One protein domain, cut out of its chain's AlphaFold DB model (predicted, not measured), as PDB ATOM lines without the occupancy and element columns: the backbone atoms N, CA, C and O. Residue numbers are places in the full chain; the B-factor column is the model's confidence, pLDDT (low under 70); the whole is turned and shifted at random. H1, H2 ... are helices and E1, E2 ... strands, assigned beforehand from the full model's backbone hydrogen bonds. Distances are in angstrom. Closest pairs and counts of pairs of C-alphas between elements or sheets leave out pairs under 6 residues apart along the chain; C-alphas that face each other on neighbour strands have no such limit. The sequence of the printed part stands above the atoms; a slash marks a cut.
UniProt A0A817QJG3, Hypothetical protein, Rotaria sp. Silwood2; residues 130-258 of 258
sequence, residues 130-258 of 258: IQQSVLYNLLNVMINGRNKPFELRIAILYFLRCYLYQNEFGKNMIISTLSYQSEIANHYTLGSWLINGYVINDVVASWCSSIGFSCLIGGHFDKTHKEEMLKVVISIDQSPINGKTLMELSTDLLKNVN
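Overview. This is residues 130 to 258 of the 258 residues of the protein "Hypothetical protein" of Rotaria sp. Silwood2 (UniProt A0A817QJG3). What does the model look like? H1, H2 and H5 form a small bundle, with H4 packed on H1 and H5. H3 and H6 lie side by side near residues 164 and 216, where H2 and H5 end, and the little hairpin of E1 and E2 lies with H7 beyond H4, on the side away from H2. What is the make-up and size? The printed part has 129 residues, mostly helix, with seven named helices and two named strands in the order H1 H2 H3 H4 H5 H6 E1 E2 H7, the strands antiparallel. It is compact and rounded, with a radius of gyration of the C-alphas of 14.2 A and spans of 37 by 37 by 36 A.

Arrangement. Which helices form the bundle? H1, residues 134 to 144, and H2, residues 150 to 164, are a helical hairpin: they touch, closest at the C-alphas of Met 142 and Arg 153, 4.9 A apart. H5, residues 203 to 216, touches H2 at a shallow tilt of 11 degrees, the same way, with the C-alphas of Arg 161 and Cys 215 closest at 6.2 A. What touches these? H4, residues 190 to 199, touches H5, closest C-alphas Tyr 198 and Ser 206 at 4.1 A, and H1, closest C-alphas Ile 143 and Gly 197 at 5.2 A. H3, residues 168 to 175, only just touches H4, with 3 pairs of C-alphas within 8 A, the closest Ile 174 and Gly 191 at 5.0 A. H6, residues 222 to 230, touches H3 at a shallow tilt of 13 degrees, closest C-alphas Ile 175 and Met 229 at 7.1 A. Where are the strands and the last helix? E1, residues 233 to 235, and E2, residues 243 to 245, are an antiparallel hairpin, with N 234 and O 244 at 2.8 A, within hydrogen-bond range. H7, residues 246 to 255, and H4 are near each other. How are the helix backbones? In the seven named helices every O i to N i+4 pair is within hydrogen-bond range.

Along the chain. Where does H1 begin? C-alpha 134 is at (209.458, 148.053, 121.053). Which helices are long? H2 measures 21.4 A and H5 20.0 A from first to last C-alpha. Where does H7 end? C-alpha 255 is at (181.836, 167.559, 111.326).

Size, cuts and confidence. How far does it reach? The two C-alphas farthest apart, those of Gln 131 and Asn 258, are 42.7 A apart. Is it unbroken? The printed part has no cut, and the link from H3 to H4, 14 residues, is long. Where is confidence low? Residues 130 to 131, 179 to 187, 219 to 222, 235 to 243 and 256 to 258 are under 70 in pLDDT.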
ATOM      1  N   ILE A 130     204.490 140.017 130.970       63.88
ATOM      2  CA  ILE A 130     204.023 140.238 129.593       63.88
ATOM      3  C   ILE A 130     205.170 140.743 128.727       63.88
ATOM      4  O   ILE A 130     205.719 141.816 128.975       63.88
ATOM      5  N   GLN A 131     205.491 139.995 127.674       69.12
ATOM      6  CA  GLN A 131     206.455 140.424 126.668       69.12
ATOM      7  C   GLN A 131     205.846 141.527 125.801       69.12
ATOM      8  O   GLN A 131     204.833 141.316 125.134       69.12
ATOM      9  N   GLN A 132     206.471 142.704 125.791       78.25
ATOM     10  CA  GLN A 132     206.025 143.848 124.991       78.25
ATOM     11  C   GLN A 132     207.056 144.184 123.918       78.25
ATOM     12  O   GLN A 132     208.255 144.261 124.199       78.25
ATOM     13  N   SER A 133     206.588 144.405 122.690       86.12
ATOM     14  CA  SER A 133     207.450 144.834 121.589       86.12
ATOM     15  C   SER A 133     207.906 146.281 121.775       86.12
ATOM     16  O   SER A 133     207.271 147.073 122.481       86.12
ATOM     17  N   VAL A 134     209.005 146.652 121.114       87.81
ATOM     18  CA  VAL A 134     209.458 148.053 121.053       87.81
ATOM     19  C   VAL A 134     208.328 148.944 120.536       87.81
ATOM     20  O   VAL A 134     207.977 149.931 121.176       87.81
ATOM     21  N   LEU A 135     207.680 148.533 119.442       90.62
ATOM     22  CA  LEU A 135     206.599 149.289 118.817       90.62
ATOM     23  C   LEU A 135     205.420 149.540 119.768       90.62
ATOM     24  O   LEU A 135     204.907 150.654 119.816       90.62
ATOM     25  N   TYR A 136     205.024 148.544 120.569       89.12
ATOM     26  CA  TYR A 136     203.962 148.705 121.566       89.12
ATOM     27  C   TYR A 136     204.294 149.808 122.582       89.12
ATOM     28  O   TYR A 136     203.467 150.679 122.860       89.12
ATOM     29  N   ASN A 137     205.523 149.802 123.107       87.75
ATOM     30  CA  ASN A 137     205.970 150.796 124.081       87.75
ATOM     31  C   ASN A 137     205.992 152.205 123.487       87.75
ATOM     32  O   ASN A 137     205.537 153.153 124.130       87.75
ATOM     33  N   LEU A 138     206.480 152.337 122.252       90.44
ATOM     34  CA  LEU A 138     206.533 153.618 121.560       90.44
ATOM     35  C   LEU A 138     205.132 154.158 121.258       90.44
ATOM     36  O   LEU A 138     204.873 155.327 121.529       90.44
ATOM     37  N   LEU A 139     204.198 153.322 120.794       90.94
ATOM     38  CA  LEU A 139     202.814 153.747 120.559       90.94
ATOM     39  C   LEU A 139     202.137 154.226 121.849       90.94
ATOM     40  O   LEU A 139     201.520 155.291 121.854       90.94
ATOM     41  N   ASN A 140     202.323 153.517 122.965       88.62
ATOM     42  CA  ASN A 140     201.825 153.971 124.264       88.62
ATOM     43  C   ASN A 140     202.392 155.359 124.637       88.62
ATOM     44  O   ASN A 140     201.644 156.246 125.045       88.62
ATOM     45  N   VAL A 141     203.698 155.592 124.446       89.56
ATOM     46  CA  VAL A 141     204.320 156.908 124.697       89.56
ATOM     47  C   VAL A 141     203.787 157.978 123.743       89.56
ATOM     48  O   VAL A 141     203.515 159.097 124.174       89.56
ATOM     49  N   MET A 142     203.606 157.654 122.467       90.00
ATOM     50  CA  MET A 142     203.088 158.578 121.461       90.00
ATOM     51  C   MET A 142     201.646 158.998 121.748       90.00
ATOM     52  O   MET A 142     201.301 160.143 121.477       90.00
ATOM     53  N   ILE A 143     200.813 158.106 122.286       88.44
ATOM     54  CA  ILE A 143     199.368 158.327 122.439       88.44
ATOM     55  C   ILE A 143     199.007 158.805 123.848       88.44
ATOM     56  O   ILE A 143     198.360 159.837 123.995       88.44
ATOM     57  N   ASN A 144     199.483 158.119 124.890       84.75
ATOM     58  CA  ASN A 144     199.198 158.478 126.285       84.75
ATOM     59  C   ASN A 144     200.196 159.486 126.871       84.75
ATOM     60  O   ASN A 144     200.010 159.990 127.980       84.75
ATOM     61  N   GLY A 145     201.278 159.795 126.159       78.56
ATOM     62  CA  GLY A 145     202.340 160.671 126.639       78.56
ATOM     63  C   GLY A 145     202.035 162.163 126.550       78.56
ATOM     64  O   GLY A 145     202.897 162.905 126.094       78.56
ATOM     65  N   ARG A 146     200.876 162.643 127.024       77.31
ATOM     66  CA  ARG A 146     200.579 164.095 127.066       77.31
ATOM     67  C   ARG A 146     201.634 164.901 127.830       77.31
ATOM     68  O   ARG A 146     201.952 166.020 127.457       77.31
ATOM     69  N   ASN A 147     202.219 164.294 128.861       81.00
ATOM     70  CA  ASN A 147     203.272 164.897 129.684       81.00
ATOM     71  C   ASN A 147     204.688 164.667 129.121       81.00
ATOM     72  O   ASN A 147     205.677 164.914 129.813       81.00
ATOM     73  N   LYS A 148     204.813 164.096 127.919       85.56
ATOM     74  CA  LYS A 148     206.103 163.835 127.274       85.56
ATOM     75  C   LYS A 148     206.466 164.994 126.342       85.56
ATOM     76  O   LYS A 148     205.560 165.639 125.817       85.56
ATOM     77  N   PRO A 149     207.769 165.245 126.112       87.25
ATOM     78  CA  PRO A 149     208.208 166.265 125.165       87.25
ATOM     79  C   PRO A 149     207.606 166.035 123.778       87.25
ATOM     80  O   PRO A 149     207.495 164.890 123.325       87.25
ATOM     81  N   PHE A 150     207.241 167.122 123.102       89.81
ATOM     82  CA  PHE A 150     206.676 167.072 121.755       89.81
ATOM     83  C   PHE A 150     207.642 166.381 120.782       89.81
ATOM     84  O   PHE A 150     207.245 165.492 120.033       89.81
ATOM     85  N   GLU A 151     208.933 166.695 120.887       90.56
ATOM     86  CA  GLU A 151     210.022 166.147 120.079       90.56
ATOM     87  C   GLU A 151     210.085 164.620 120.165       90.56
ATOM     88  O   GLU A 151     210.356 163.954 119.169       90.56
ATOM     89  N   LEU A 152     209.792 164.044 121.337       90.69
ATOM     90  CA  LEU A 152     209.764 162.594 121.512       90.69
ATOM     91  C   LEU A 152     208.585 161.963 120.762       90.69
ATOM     92  O   LEU A 152     208.756 160.938 120.109       90.69
ATOM     93  N   ARG A 153     207.397 162.575 120.814       91.69
ATOM     94  CA  ARG A 153     206.214 162.062 120.102       91.69
ATOM     95  C   ARG A 153     206.408 162.122 118.585       91.69
ATOM     96  O   ARG A 153     206.009 161.191 117.890       91.69
ATOM     97  N   ILE A 154     207.074 163.165 118.088       93.75
ATOM     98  CA  ILE A 154     207.432 163.293 116.669       93.75
ATOM     99  C   ILE A 154     208.532 162.306 116.267       93.75
ATOM    100  O   ILE A 154     208.428 161.691 115.208       93.75
ATOM    101  N   ALA A 155     209.541 162.087 117.112       93.31
ATOM    102  CA  ALA A 155     210.562 161.068 116.866       93.31
ATOM    103  C   ALA A 155     209.947 159.663 116.761       93.31
ATOM    104  O   ALA A 155     210.299 158.899 115.865       93.31
ATOM    105  N   ILE A 156     208.964 159.348 117.611       94.25
ATOM    106  CA  ILE A 156     208.217 158.086 117.540       94.25
ATOM    107  C   ILE A 156     207.378 157.997 116.260       94.25
ATOM    108  O   ILE A 156     207.310 156.937 115.641       94.25
ATOM    109  N   LEU A 157     206.750 159.093 115.828       95.19
ATOM    110  CA  LEU A 157     206.026 159.106 114.558       95.19
ATOM    111  C   LEU A 157     206.968 158.848 113.371       95.19
ATOM    112  O   LEU A 157     206.635 158.076 112.470       95.19
ATOM    113  N   TYR A 158     208.154 159.462 113.379       95.75
ATOM    114  CA  TYR A 158     209.187 159.209 112.376       95.75
ATOM    115  C   TYR A 158     209.631 157.742 112.387       95.75
ATOM    116  O   TYR A 158     209.639 157.094 111.341       95.75
ATOM    117  N   PHE A 159     209.869 157.179 113.574       95.31
ATOM    118  CA  PHE A 159     210.139 155.755 113.749       95.31
ATOM    119  C   PHE A 159     209.045 154.874 113.146       95.31
ATOM    120  O   PHE A 159     209.348 153.962 112.376       95.31
ATOM    121  N   LEU A 160     207.773 155.152 113.452       95.50
ATOM    122  CA  LEU A 160     206.635 154.398 112.923       95.50
ATOM    123  C   LEU A 160     206.616 154.439 111.390       95.50
ATOM    124  O   LEU A 160     206.419 153.410 110.742       95.50
ATOM    125  N   ARG A 161     206.875 155.609 110.800       94.88
ATOM    126  CA  ARG A 161     206.961 155.772 109.345       94.88
ATOM    127  C   ARG A 161     208.095 154.936 108.746       94.88
ATOM    128  O   ARG A 161     207.844 154.188 107.801       94.88
ATOM    129  N   CYS A 162     209.310 155.022 109.288       94.31
ATOM    130  CA  CYS A 162     210.457 154.234 108.820       94.31
ATOM    131  C   CYS A 162     210.213 152.729 108.985       94.31
ATOM    132  O   CYS A 162     210.547 151.946 108.094       94.31
ATOM    133  N   TYR A 163     209.567 152.318 110.083       94.69
ATOM    134  CA  TYR A 163     209.180 150.931 110.337       94.69
ATOM    135  C   TYR A 163     208.184 150.398 109.299       94.69
ATOM    136  O   TYR A 163     208.361 149.280 108.818       94.69
ATOM    137  N   LEU A 164     207.168 151.183 108.925       93.50
ATOM    138  CA  LEU A 164     206.132 150.774 107.967       93.50
ATOM    139  C   LEU A 164     206.560 150.909 106.500       93.50
ATOM    140  O   LEU A 164     206.008 150.227 105.631       93.50
ATOM    141  N   TYR A 165     207.552 151.749 106.201       92.31
ATOM    142  CA  TYR A 165     208.037 151.954 104.840       92.31
ATOM    143  C   TYR A 165     208.542 150.643 104.214       92.31
ATOM    144  O   TYR A 165     209.454 150.009 104.738       92.31
ATOM    145  N   GLN A 166     207.943 150.211 103.099       89.81
ATOM    146  CA  GLN A 166     208.251 148.932 102.430       89.81
ATOM    147  C   GLN A 166     208.205 147.698 103.365       89.81
ATOM    148  O   GLN A 166     208.917 146.719 103.142       89.81
ATOM    149  N   ASN A 167     207.386 147.732 104.424       91.75
ATOM    150  CA  ASN A 167     207.265 146.649 105.403       91.75
ATOM    151  C   ASN A 167     205.841 146.088 105.469       91.75
ATOM    152  O   ASN A 167     205.055 146.399 106.364       91.75
ATOM    153  N   GLU A 168     205.518 145.220 104.519       89.50
ATOM    154  CA  GLU A 168     204.179 144.639 104.394       89.50
ATOM    155  C   GLU A 168     203.815 143.734 105.579       89.50
ATOM    156  O   GLU A 168     202.670 143.721 106.024       89.50
ATOM    157  N   PHE A 169     204.801 143.034 106.149       89.62
ATOM    158  CA  PHE A 169     204.605 142.223 107.351       89.62
ATOM    159  C   PHE A 169     204.188 143.091 108.545       89.62
ATOM    160  O   PHE A 169     203.164 142.820 109.167       89.62
ATOM    161  N   GLY A 170     204.922 144.178 108.808       89.94
ATOM    162  CA  GLY A 170     204.598 145.123 109.880       89.94
ATOM    163  C   GLY A 170     203.226 145.776 109.702       89.94
ATOM    164  O   GLY A 170     202.446 145.833 110.651       89.94
ATOM    165  N   LYS A 171     202.880 146.200 108.478       90.56
ATOM    166  CA  LYS A 171     201.543 146.738 108.172       90.56
ATOM    167  C   LYS A 171     200.438 145.723 108.461       90.56
ATOM    168  O   LYS A 171     199.477 146.060 109.144       90.56
ATOM    169  N   ASN A 172     200.596 144.481 107.998       89.12
ATOM    170  CA  ASN A 172     199.624 143.411 108.230       89.12
ATOM    171  C   ASN A 172     199.450 143.098 109.722       89.12
ATOM    172  O   ASN A 172     198.327 142.858 110.154       89.12
ATOM    173  N   MET A 173     200.530 143.133 110.513       89.06
ATOM    174  CA  MET A 173     200.450 142.961 111.970       89.06
ATOM    175  C   MET A 173     199.631 144.063 112.650       89.06
ATOM    176  O   MET A 173     198.882 143.790 113.584       89.06
ATOM    177  N   ILE A 174     199.752 145.315 112.199       90.44
ATOM    178  CA  ILE A 174     198.955 146.410 112.765       90.44
ATOM    179  C   ILE A 174     197.503 146.311 112.288       90.44
ATOM    180  O   ILE A 174     196.597 146.378 113.113       90.44
ATOM    181  N   ILE A 175     197.270 146.094 110.990       88.62
ATOM    182  CA  ILE A 175     195.921 146.044 110.407       88.62
ATOM    183  C   ILE A 175     195.094 144.897 110.995       88.62
ATOM    184  O   ILE A 175     193.944 145.110 111.367       88.62
ATOM    185  N   SER A 176     195.677 143.706 111.163       86.25
ATOM    186  CA  SER A 176     194.974 142.553 111.746       86.25
ATOM    187  C   SER A 176     194.588 142.747 113.213       86.25
ATOM    188  O   SER A 176     193.737 142.027 113.731       86.25
ATOM    189  N   THR A 177     195.195 143.729 113.882       87.19
ATOM    190  CA  THR A 177     194.914 144.071 115.275       87.19
ATOM    191  C   THR A 177     194.065 145.333 115.421       87.19
ATOM    192  O   THR A 177     193.861 145.801 116.542       87.19
ATOM    193  N   LEU A 178     193.536 145.880 114.318       80.19
ATOM    194  CA  LEU A 178     192.562 146.972 114.324       80.19
ATOM    195  C   LEU A 178     191.204 146.464 114.818       80.19
ATOM    196  O   LEU A 178     190.266 146.256 114.057       80.19
ATOM    197  N   SER A 179     191.105 146.277 116.126       68.62
ATOM    198  CA  SER A 179     189.846 146.114 116.829       68.62
ATOM    199  C   SER A 179     189.758 147.187 117.906       68.62
ATOM    200  O   SER A 179     190.702 147.436 118.662       68.62
ATOM    201  N   TYR A 180     188.612 147.856 117.972       59.59
ATOM    202  CA  TYR A 180     188.260 148.636 119.148       59.59
ATOM    203  C   TYR A 180     187.478 147.708 120.071       59.59
ATOM    204  O   TYR A 180     186.260 147.593 119.973       59.59
ATOM    205  N   GLN A 181     188.195 146.957 120.903       54.12
ATOM    206  CA  GLN A 181     187.583 146.276 122.035       54.12
ATOM    207  C   GLN A 181     187.917 147.082 123.280       54.12
ATOM    208  O   GLN A 181     189.080 147.189 123.670       54.12
ATOM    209  N   SER A 182     186.888 147.686 123.872       46.41
ATOM    210  CA  SER A 182     186.990 148.331 125.172       46.41
ATOM    211  C   SER A 182     187.471 147.305 126.201       46.41
ATOM    212  O   SER A 182     186.764 146.344 126.497       46.41
ATOM    213  N   GLU A 183     188.668 147.527 126.732       48.50
ATOM    214  CA  GLU A 183     189.027 147.215 128.120       48.50
ATOM    215  C   GLU A 183     188.823 145.781 128.626       48.50
ATOM    216  O   GLU A 183     188.745 145.568 129.836       48.50
ATOM    217  N   ILE A 184     188.830 144.757 127.771       43.31
ATOM    218  CA  ILE A 184     188.984 143.395 128.290       43.31
ATOM    219  C   ILE A 184     190.478 143.207 128.613       43.31
ATOM    220  O   ILE A 184     191.260 142.734 127.797       43.31
ATOM    221  N   ALA A 185     190.849 143.646 129.823       46.94
ATOM    222  CA  ALA A 185     192.126 143.450 130.523       46.94
ATOM    223  C   ALA A 185     193.314 144.402 130.227       46.94
ATOM    224  O   ALA A 185     194.447 143.938 130.199       46.94
ATOM    225  N   ASN A 186     193.127 145.726 130.086       54.88
ATOM    226  CA  ASN A 186     194.240 146.715 130.033       54.88
ATOM    227  C   ASN A 186     195.351 146.425 128.990       54.88
ATOM    228  O   ASN A 186     196.467 146.949 129.083       54.88
ATOM    229  N   HIS A 187     195.067 145.596 127.988       65.00
ATOM    230  CA  HIS A 187     196.019 145.180 126.967       65.00
ATOM    231  C   HIS A 187     195.546 145.684 125.614       65.00
ATOM    232  O   HIS A 187     194.773 145.037 124.916       65.00
ATOM    233  N   TYR A 188     196.017 146.875 125.261       75.81
ATOM    234  CA  TYR A 188     195.828 147.412 123.922       75.81
ATOM    235  C   TYR A 188     196.623 146.571 122.921       75.81
ATOM    236  O   TYR A 188     197.753 146.166 123.184       75.81
ATOM    237  N   THR A 189     196.064 146.309 121.748       86.50
ATOM    238  CA  THR A 189     196.876 145.837 120.625       86.50
ATOM    239  C   THR A 189     197.544 147.035 119.933       86.50
ATOM    240  O   THR A 189     197.264 148.195 120.248       86.50
ATOM    241  N   LEU A 190     198.432 146.779 118.966       88.38
ATOM    242  CA  LEU A 190     199.056 147.843 118.169       88.38
ATOM    243  C   LEU A 190     198.009 148.665 117.400       88.38
ATOM    244  O   LEU A 190     198.073 149.895 117.394       88.38
ATOM    245  N   GLY A 191     197.026 147.996 116.792       87.88
ATOM    246  CA  GLY A 191     195.912 148.651 116.114       87.88
ATOM    247  C   GLY A 191     195.008 149.427 117.076       87.88
ATOM    248  O   GLY A 191     194.668 150.579 116.796       87.88
ATOM    249  N   SER A 192     194.677 148.858 118.242       85.88
ATOM    250  CA  SER A 192     193.853 149.543 119.246       85.88
ATOM    251  C   SER A 192     194.514 150.822 119.768       85.88
ATOM    252  O   SER A 192     193.811 151.801 120.010       85.88
ATOM    253  N   TRP A 193     195.847 150.856 119.898       89.25
ATOM    254  CA  TRP A 193     196.575 152.084 120.228       89.25
ATOM    255  C   TRP A 193     196.305 153.191 119.209       89.25
ATOM    256  O   TRP A 193     195.904 154.288 119.595       89.25
ATOM    257  N   LEU A 194     196.479 152.912 117.914       90.62
ATOM    258  CA  LEU A 194     196.269 153.915 116.868       90.62
ATOM    259  C   LEU A 194     194.826 154.425 116.845       90.62
ATOM    260  O   LEU A 194     194.626 155.637 116.761       90.62
ATOM    261  N   ILE A 195     193.842 153.530 116.992       88.69
ATOM    262  CA  ILE A 195     192.425 153.912 117.071       88.69
ATOM    263  C   ILE A 195     192.173 154.792 118.301       88.69
ATOM    264  O   ILE A 195     191.562 155.851 118.176       88.69
ATOM    265  N   ASN A 196     192.682 154.404 119.474       87.56
ATOM    266  CA  ASN A 196     192.551 155.204 120.691       87.56
ATOM    267  C   ASN A 196     193.165 156.600 120.506       87.56
ATOM    268  O   ASN A 196     192.515 157.606 120.766       87.56
ATOM    269  N   GLY A 197     194.378 156.677 119.955       87.50
ATOM    270  CA  GLY A 197     195.032 157.948 119.646       87.50
ATOM    271  C   GLY A 197     194.269 158.808 118.641       87.50
ATOM    272  O   GLY A 197     194.337 160.026 118.726       87.50
ATOM    273  N   TYR A 198     193.513 158.201 117.727       87.94
ATOM    274  CA  TYR A 198     192.715 158.921 116.738       87.94
ATOM    275  C   TYR A 198     191.468 159.576 117.346       87.94
ATOM    276  O   TYR A 198     191.123 160.695 116.972       87.94
ATOM    277  N   VAL A 199     190.830 158.888 118.301       85.06
ATOM    278  CA  VAL A 199     189.575 159.308 118.951       85.06
ATOM    279  C   VAL A 199     189.814 160.190 120.183       85.06
ATOM    280  O   VAL A 199     188.961 161.002 120.538       85.06
ATOM    281  N   ILE A 200     190.952 160.037 120.864       85.75
ATOM    282  CA  ILE A 200     191.235 160.768 122.101       85.75
ATOM    283  C   ILE A 200     191.297 162.286 121.861       85.75
ATOM    284  O   ILE A 200     191.811 162.761 120.850       85.75
ATOM    285  N   ASN A 201     190.842 163.066 122.845       84.06
ATOM    286  CA  ASN A 201     190.892 164.531 122.816       84.06
ATOM    287  C   ASN A 201     192.315 165.070 123.101       84.06
ATOM    288  O   ASN A 201     192.553 165.732 124.114       84.06
ATOM    289  N   ASP A 202     193.292 164.670 122.287       89.38
ATOM    290  CA  ASP A 202     194.659 165.194 122.224       89.38
ATOM    291  C   ASP A 202     195.030 165.377 120.750       89.38
ATOM    292  O   ASP A 202     195.197 164.403 120.017       89.38
ATOM    293  N   VAL A 203     195.179 166.635 120.329       89.62
ATOM    294  CA  VAL A 203     195.434 167.010 118.930       89.62
ATOM    295  C   VAL A 203     196.695 166.340 118.384       89.62
ATOM    296  O   VAL A 203     196.704 165.889 117.241       89.62
ATOM    297  N   VAL A 204     197.750 166.218 119.197       91.00
ATOM    298  CA  VAL A 204     199.007 165.597 118.757       91.00
ATOM    299  C   VAL A 204     198.833 164.085 118.618       91.00
ATOM    300  O   VAL A 204     199.327 163.511 117.651       91.00
ATOM    301  N   ALA A 205     198.099 163.437 119.532       91.69
ATOM    302  CA  ALA A 205     197.802 162.004 119.425       91.69
ATOM    303  C   ALA A 205     196.989 161.717 118.158       91.69
ATOM    304  O   ALA A 205     197.360 160.838 117.382       91.69
ATOM    305  N   SER A 206     195.939 162.508 117.929       91.50
ATOM    306  CA  SER A 206     195.040 162.349 116.786       91.50
ATOM    307  C   SER A 206     195.770 162.575 115.464       91.50
ATOM    308  O   SER A 206     195.661 161.759 114.544       91.50
ATOM    309  N   TRP A 207     196.613 163.608 115.386       92.81
ATOM    310  CA  TRP A 207     197.440 163.874 114.209       92.81
ATOM    311  C   TRP A 207     198.470 162.763 113.949       92.81
ATOM    312  O   TRP A 207     198.555 162.259 112.826       92.81
ATOM    313  N   CYS A 208     199.200 162.310 114.976       94.00
ATOM    314  CA  CYS A 208     200.149 161.202 114.841       94.00
ATOM    315  C   CYS A 208     199.457 159.899 114.411       94.00
ATOM    316  O   CYS A 208     199.946 159.218 113.510       94.00
ATOM    317  N   SER A 209     198.305 159.562 115.003       92.69
ATOM    318  CA  SER A 209     197.510 158.393 114.607       92.69
ATOM    319  C   SER A 209     197.006 158.500 113.169       92.69
ATOM    320  O   SER A 209     197.070 157.519 112.432       92.69
ATOM    321  N   SER A 210     196.575 159.688 112.732       91.00
ATOM    322  CA  SER A 210     196.149 159.942 111.348       91.00
ATOM    323  C   SER A 210     197.273 159.669 110.346       91.00
ATOM    324  O   SER A 210     197.071 158.996 109.335       91.00
ATOM    325  N   ILE A 211     198.485 160.147 110.643       92.88
ATOM    326  CA  ILE A 211     199.664 159.873 109.814       92.88
ATOM    327  C   ILE A 211     200.033 158.389 109.877       92.88
ATOM    328  O   ILE A 211     200.335 157.801 108.842       92.88
ATOM    329  N   GLY A 212     199.945 157.759 111.052       92.31
ATOM    330  CA  GLY A 212     200.127 156.315 111.207       92.31
ATOM    331  C   GLY A 212     199.205 155.515 110.285       92.31
ATOM    332  O   GLY A 212     199.679 154.652 109.546       92.31
ATOM    333  N   PHE A 213     197.914 155.859 110.239       91.19
ATOM    334  CA  PHE A 213     196.959 155.274 109.295       91.19
ATOM    335  C   PHE A 213     197.337 155.543 107.837       91.19
ATOM    336  O   PHE A 213     197.309 154.622 107.024       91.19
ATOM    337  N   SER A 214     197.770 156.763 107.506       90.62
ATOM    338  CA  SER A 214     198.269 157.079 106.163       90.62
ATOM    339  C   SER A 214     199.478 156.221 105.768       90.62
ATOM    340  O   SER A 214     199.610 155.861 104.598       90.62
ATOM    341  N   CYS A 215     200.362 155.881 106.710       90.50
ATOM    342  CA  CYS A 215     201.507 155.004 106.463       90.50
ATOM    343  C   CYS A 215     201.101 153.534 106.271       90.50
ATOM    344  O   CYS A 215     201.786 152.814 105.545       90.50
ATOM    345  N   LEU A 216     199.997 153.085 106.880       89.00
ATOM    346  CA  LEU A 216     199.462 151.734 106.671       89.00
ATOM    347  C   LEU A 216     198.920 151.550 105.253       89.00
ATOM    348  O   LEU A 216     199.155 150.511 104.644       89.00
ATOM    349  N   ILE A 217     198.249 152.571 104.713       86.44
ATOM    350  CA  ILE A 217     197.630 152.522 103.378       86.44
ATOM    351  C   ILE A 217     198.553 152.929 102.227       86.44
ATOM    352  O   ILE A 217     198.086 152.921 101.091       86.44
ATOM    353  N   GLY A 218     199.794 153.351 102.498       78.44
ATOM    354  CA  GLY A 218     200.730 153.844 101.480       78.44
ATOM    355  C   GLY A 218     201.813 152.829 101.098       78.44
ATOM    356  O   GLY A 218     202.481 152.262 101.966       78.44
ATOM    357  N   GLY A 219     202.044 152.612  99.800       68.19
ATOM    358  CA  GLY A 219     203.023 151.664  99.260       68.19
ATOM    359  C   GLY A 219     202.576 150.933  97.982       68.19
ATOM    360  O   GLY A 219     201.825 151.446  97.162       68.19
ATOM    361  N   HIS A 220     203.110 149.724  97.769       57.97
ATOM    362  CA  HIS A 220     202.852 148.924  96.560       57.97
ATOM    363  C   HIS A 220     201.569 148.071  96.640       57.97
ATOM    364  O   HIS A 220     200.975 147.790  95.602       57.97
ATOM    365  N   PHE A 221     201.122 147.687  97.844       58.84
ATOM    366  CA  PHE A 221     199.907 146.882  98.084       58.84
ATOM    367  C   PHE A 221     198.718 147.710  98.594       58.84
ATOM    368  O   PHE A 221     197.807 147.189  99.238       58.84
ATOM    369  N   ASP A 222     198.700 148.997  98.242       67.69
ATOM    370  CA  ASP A 222     197.690 149.986  98.621       67.69
ATOM    371  C   ASP A 222     196.251 149.474  98.575       67.69
ATOM    372  O   ASP A 222     195.449 149.820  99.434       67.69
ATOM    373  N   LYS A 223     195.903 148.659  97.573       79.62
ATOM    374  CA  LYS A 223     194.527 148.201  97.383       79.62
ATOM    375  C   LYS A 223     194.068 147.254  98.495       79.62
ATOM    376  O   LYS A 223     193.027 147.505  99.093       79.62
ATOM    377  N   THR A 224     194.849 146.223  98.812       83.69
ATOM    378  CA  THR A 224     194.471 145.222  99.823       83.69
ATOM    379  C   THR A 224     194.391 145.844 101.213       83.69
ATOM    380  O   THR A 224     193.431 145.612 101.937       83.69
ATOM    381  N   HIS A 225     195.355 146.694 101.585       82.50
ATOM    382  CA  HIS A 225     195.330 147.372 102.886       82.50
ATOM    383  C   HIS A 225     194.181 148.368 103.016       82.50
ATOM    384  O   HIS A 225     193.556 148.425 104.071       82.50
ATOM    385  N   LYS A 226     193.856 149.107 101.948       83.94
ATOM    386  CA  LYS A 226     192.678 149.989 101.927       83.94
ATOM    387  C   LYS A 226     191.386 149.185 102.077       83.94
ATOM    388  O   LYS A 226     190.533 149.571 102.867       83.94
ATOM    389  N   GLU A 227     191.255 148.059 101.376       85.56
ATOM    390  CA  GLU A 227     190.089 147.173 101.484       85.56
ATOM    391  C   GLU A 227     189.938 146.571 102.887       85.56
ATOM    392  O   GLU A 227     188.832 146.558 103.420       85.56
ATOM    393  N   GLU A 228     191.027 146.121 103.516       82.44
ATOM    394  CA  GLU A 228     190.992 145.626 104.898       82.44
ATOM    395  C   GLU A 228     190.643 146.739 105.894       82.44
ATOM    396  O   GLU A 228     189.826 146.531 106.787       82.44
ATOM    397  N   MET A 229     191.171 147.953 105.712       82.19
ATOM    398  CA  MET A 229     190.830 149.086 106.578       82.19
ATOM    399  C   MET A 229     189.366 149.524 106.460       82.19
ATOM    400  O   MET A 229     188.794 149.969 107.453       82.19
ATOM    401  N   LEU A 230     188.730 149.363 105.295       82.50
ATOM    402  CA  LEU A 230     187.295 149.629 105.129       82.50
ATOM    403  C   LEU A 230     186.412 148.645 105.912       82.50
ATOM    404  O   LEU A 230     185.284 148.988 106.258       82.50
ATOM    405  N   LYS A 231     186.915 147.441 106.215       81.12
ATOM    406  CA  LYS A 231     186.197 146.427 107.005       81.12
ATOM    407  C   LYS A 231     186.290 146.673 108.512       81.12
ATOM    408  O   LYS A 231     185.581 146.018 109.272       81.12
ATOM    409  N   VAL A 232     187.162 147.580 108.959       80.06
ATOM    410  CA  VAL A 232     187.367 147.864 110.383       80.06
ATOM    411  C   VAL A 232     186.160 148.616 110.937       80.06
ATOM    412  O   VAL A 232     185.894 149.763 110.569       80.06
ATOM    413  N   VAL A 233     185.462 147.967 111.869       73.69
ATOM    414  CA  VAL A 233     184.350 148.544 112.628       73.69
ATOM    415  C   VAL A 233     184.804 148.811 114.061       73.69
ATOM    416  O   VAL A 233     185.367 147.947 114.733       73.69
ATOM    417  N   ILE A 234     184.574 150.037 114.515       70.69
ATOM    418  CA  ILE A 234     184.921 150.556 115.832       70.69
ATOM    419  C   ILE A 234     183.632 150.627 116.651       70.69
ATOM    420  O   ILE A 234     182.726 151.401 116.337       70.69
ATOM    421  N   SER A 235     183.550 149.828 117.711       65.12
ATOM    422  CA  SER A 235     182.424 149.853 118.648       65.12
ATOM    423  C   SER A 235     182.696 150.864 119.756       65.12
ATOM    424  O   SER A 235     183.280 150.517 120.772       65.12
ATOM    425  N   ILE A 236     182.305 152.124 119.557       59.00
ATOM    426  CA  ILE A 236     182.605 153.225 120.494       59.00
ATOM    427  C   ILE A 236     181.958 152.990 121.880       59.00
ATOM    428  O   ILE A 236     182.496 153.440 122.886       59.00
ATOM    429  N   ASP A 237     180.881 152.198 121.935       54.09
ATOM    430  CA  ASP A 237     180.202 151.781 123.163       54.09
ATOM    431  C   ASP A 237     180.283 150.255 123.363       54.09
ATOM    432  O   ASP A 237     180.347 149.490 122.399       54.09
ATOM    433  N   GLN A 238     180.165 149.786 124.615       50.53
ATOM    434  CA  GLN A 238     180.053 148.353 124.966       50.53
ATOM    435  C   GLN A 238     178.825 147.652 124.335       50.53
ATOM    436  O   GLN A 238     178.648 146.443 124.485       50.53
ATOM    437  N   SER A 239     177.968 148.387 123.620       39.94
ATOM    438  CA  SER A 239     176.863 147.844 122.836       39.94
ATOM    439  C   SER A 239     177.300 147.525 121.394       39.94
ATOM    440  O   SER A 239     177.620 148.448 120.641       39.94
ATOM    441  N   PRO A 240     177.215 146.260 120.936       47.59
ATOM    442  CA  PRO A 240     177.633 145.840 119.590       47.59
ATOM    443  C   PRO A 240     176.764 146.394 118.440       47.59
ATOM    444  O   PRO A 240     177.012 146.081 117.280       47.59
ATOM    445  N   ILE A 241     175.740 147.197 118.747       50.72
ATOM    446  CA  ILE A 241     174.723 147.691 117.804       50.72
ATOM    447  C   ILE A 241     175.135 149.041 117.173       50.72
ATOM    448  O   ILE A 241     174.663 149.374 116.091       50.72
ATOM    449  N   ASN A 242     176.077 149.773 117.785       59.12
ATOM    450  CA  ASN A 242     176.531 151.101 117.342       59.12
ATOM    451  C   ASN A 242     177.978 151.086 116.811       59.12
ATOM    452  O   ASN A 242     178.768 151.991 117.088       59.12
ATOM    453  N   GLY A 243     178.359 150.034 116.084       65.62
ATOM    454  CA  GLY A 243     179.658 149.983 115.418       65.62
ATOM    455  C   GLY A 243     179.717 150.990 114.269       65.62
ATOM    456  O   GLY A 243     178.883 150.933 113.371       65.62
ATOM    457  N   LYS A 244     180.699 151.895 114.282       76.44
ATOM    458  CA  LYS A 244     180.986 152.798 113.157       76.44
ATOM    459  C   LYS A 244     182.210 152.311 112.410       76.44
ATOM    460  O   LYS A 244     183.195 151.908 113.025       76.44
ATOM    461  N   THR A 245     182.188 152.371 111.090       83.88
ATOM    462  CA  THR A 245     183.406 152.148 110.306       83.88
ATOM    463  C   THR A 245     184.439 153.232 110.623       83.88
ATOM    464  O   THR A 245     184.094 154.359 110.995       83.88
ATOM    465  N   LEU A 246     185.728 152.930 110.439       80.94
ATOM    466  CA  LEU A 246     186.787 153.938 110.586       80.94
ATOM    467  C   LEU A 246     186.550 155.161 109.674       80.94
ATOM    468  O   LEU A 246     186.856 156.292 110.055       80.94
ATOM    469  N   MET A 247     185.967 154.949 108.488       83.06
ATOM    470  CA  MET A 247     185.624 156.022 107.550       83.06
ATOM    471  C   MET A 247     184.486 156.905 108.078       83.06
ATOM    472  O   MET A 247     184.625 158.126 108.075       83.06
ATOM    473  N   GLU A 248     183.401 156.319 108.587       83.06
ATOM    474  CA  GLU A 248     182.310 157.079 109.217       83.06
ATOM    475  C   GLU A 248     182.817 157.883 110.414       83.06
ATOM    476  O   GLU A 248     182.538 159.079 110.517       83.06
ATOM    477  N   LEU A 249     183.642 157.267 111.267       82.38
ATOM    478  CA  LEU A 249     184.259 157.942 112.405       82.38
ATOM    479  C   LEU A 249     185.106 159.141 111.954       82.38
ATOM    480  O   LEU A 249     184.997 160.219 112.532       82.38
ATOM    481  N   SER A 250     185.886 158.985 110.881       83.06
ATOM    482  CA  SER A 250     186.674 160.079 110.300       83.06
ATOM    483  C   SER A 250     185.782 161.231 109.821       83.06
ATOM    484  O   SER A 250     186.084 162.398 110.067       83.06
ATOM    485  N   THR A 251     184.655 160.924 109.167       84.75
ATOM    486  CA  THR A 251     183.710 161.957 108.709       84.75
ATOM    487  C   THR A 251     183.002 162.668 109.856       84.75
ATOM    488  O   THR A 251     182.762 163.870 109.769       84.75
ATOM    489  N   ASP A 252     182.691 161.959 110.939       82.75
ATOM    490  CA  ASP A 252     182.043 162.547 112.109       82.75
ATOM    491  C   ASP A 252     183.001 163.431 112.904       82.75
ATOM    492  O   ASP A 252     182.612 164.517 113.332       82.75
ATOM    493  N   LEU A 253     184.269 163.023 113.035       78.56
ATOM    494  CA  LEU A 253     185.301 163.873 113.624       78.56
ATOM    495  C   LEU A 253     185.424 165.194 112.861       78.56
ATOM    496  O   LEU A 253     185.454 166.237 113.500       78.56
ATOM    497  N   LEU A 254     185.405 165.174 111.524       80.94
ATOM    498  CA  LEU A 254     185.470 166.394 110.705       80.94
ATOM    499  C   LEU A 254     184.251 167.312 110.879       80.94
ATOM    500  O   LEU A 254     184.405 168.530 110.854       80.94
ATOM    501  N   LYS A 255     183.049 166.757 111.075       78.19
ATOM    502  CA  LYS A 255     181.836 167.559 111.326       78.19
ATOM    503  C   LYS A 255     181.904 168.317 112.653       78.19
ATOM    504  O   LYS A 255     181.346 169.403 112.744       78.19
ATOM    505  N   ASN A 256     182.595 167.758 113.645       64.94
ATOM    506  CA  ASN A 256     182.729 168.325 114.988       64.94
ATOM    507  C   ASN A 256     183.862 169.367 115.117       64.94
ATOM    508  O   ASN A 256     184.118 169.839 116.223       64.94
ATOM    509  N   VAL A 257     184.568 169.699 114.027       58.88
ATOM    510  CA  VAL A 257     185.627 170.733 114.005       58.88
ATOM    511  C   VAL A 257     185.065 172.143 113.731       58.88
ATOM    512  O   VAL A 257     185.796 173.122 113.880       58.88
ATOM    513  N   ASN A 258     183.780 172.262 113.371       42.03
ATOM    514  CA  ASN A 258     183.067 173.543 113.233       42.03
ATOM    515  C   ASN A 258     182.419 173.979 114.551       42.03
ATOM    516  O   ASN A 258     182.352 175.208 114.774       42.03
TER     517      ASN A 258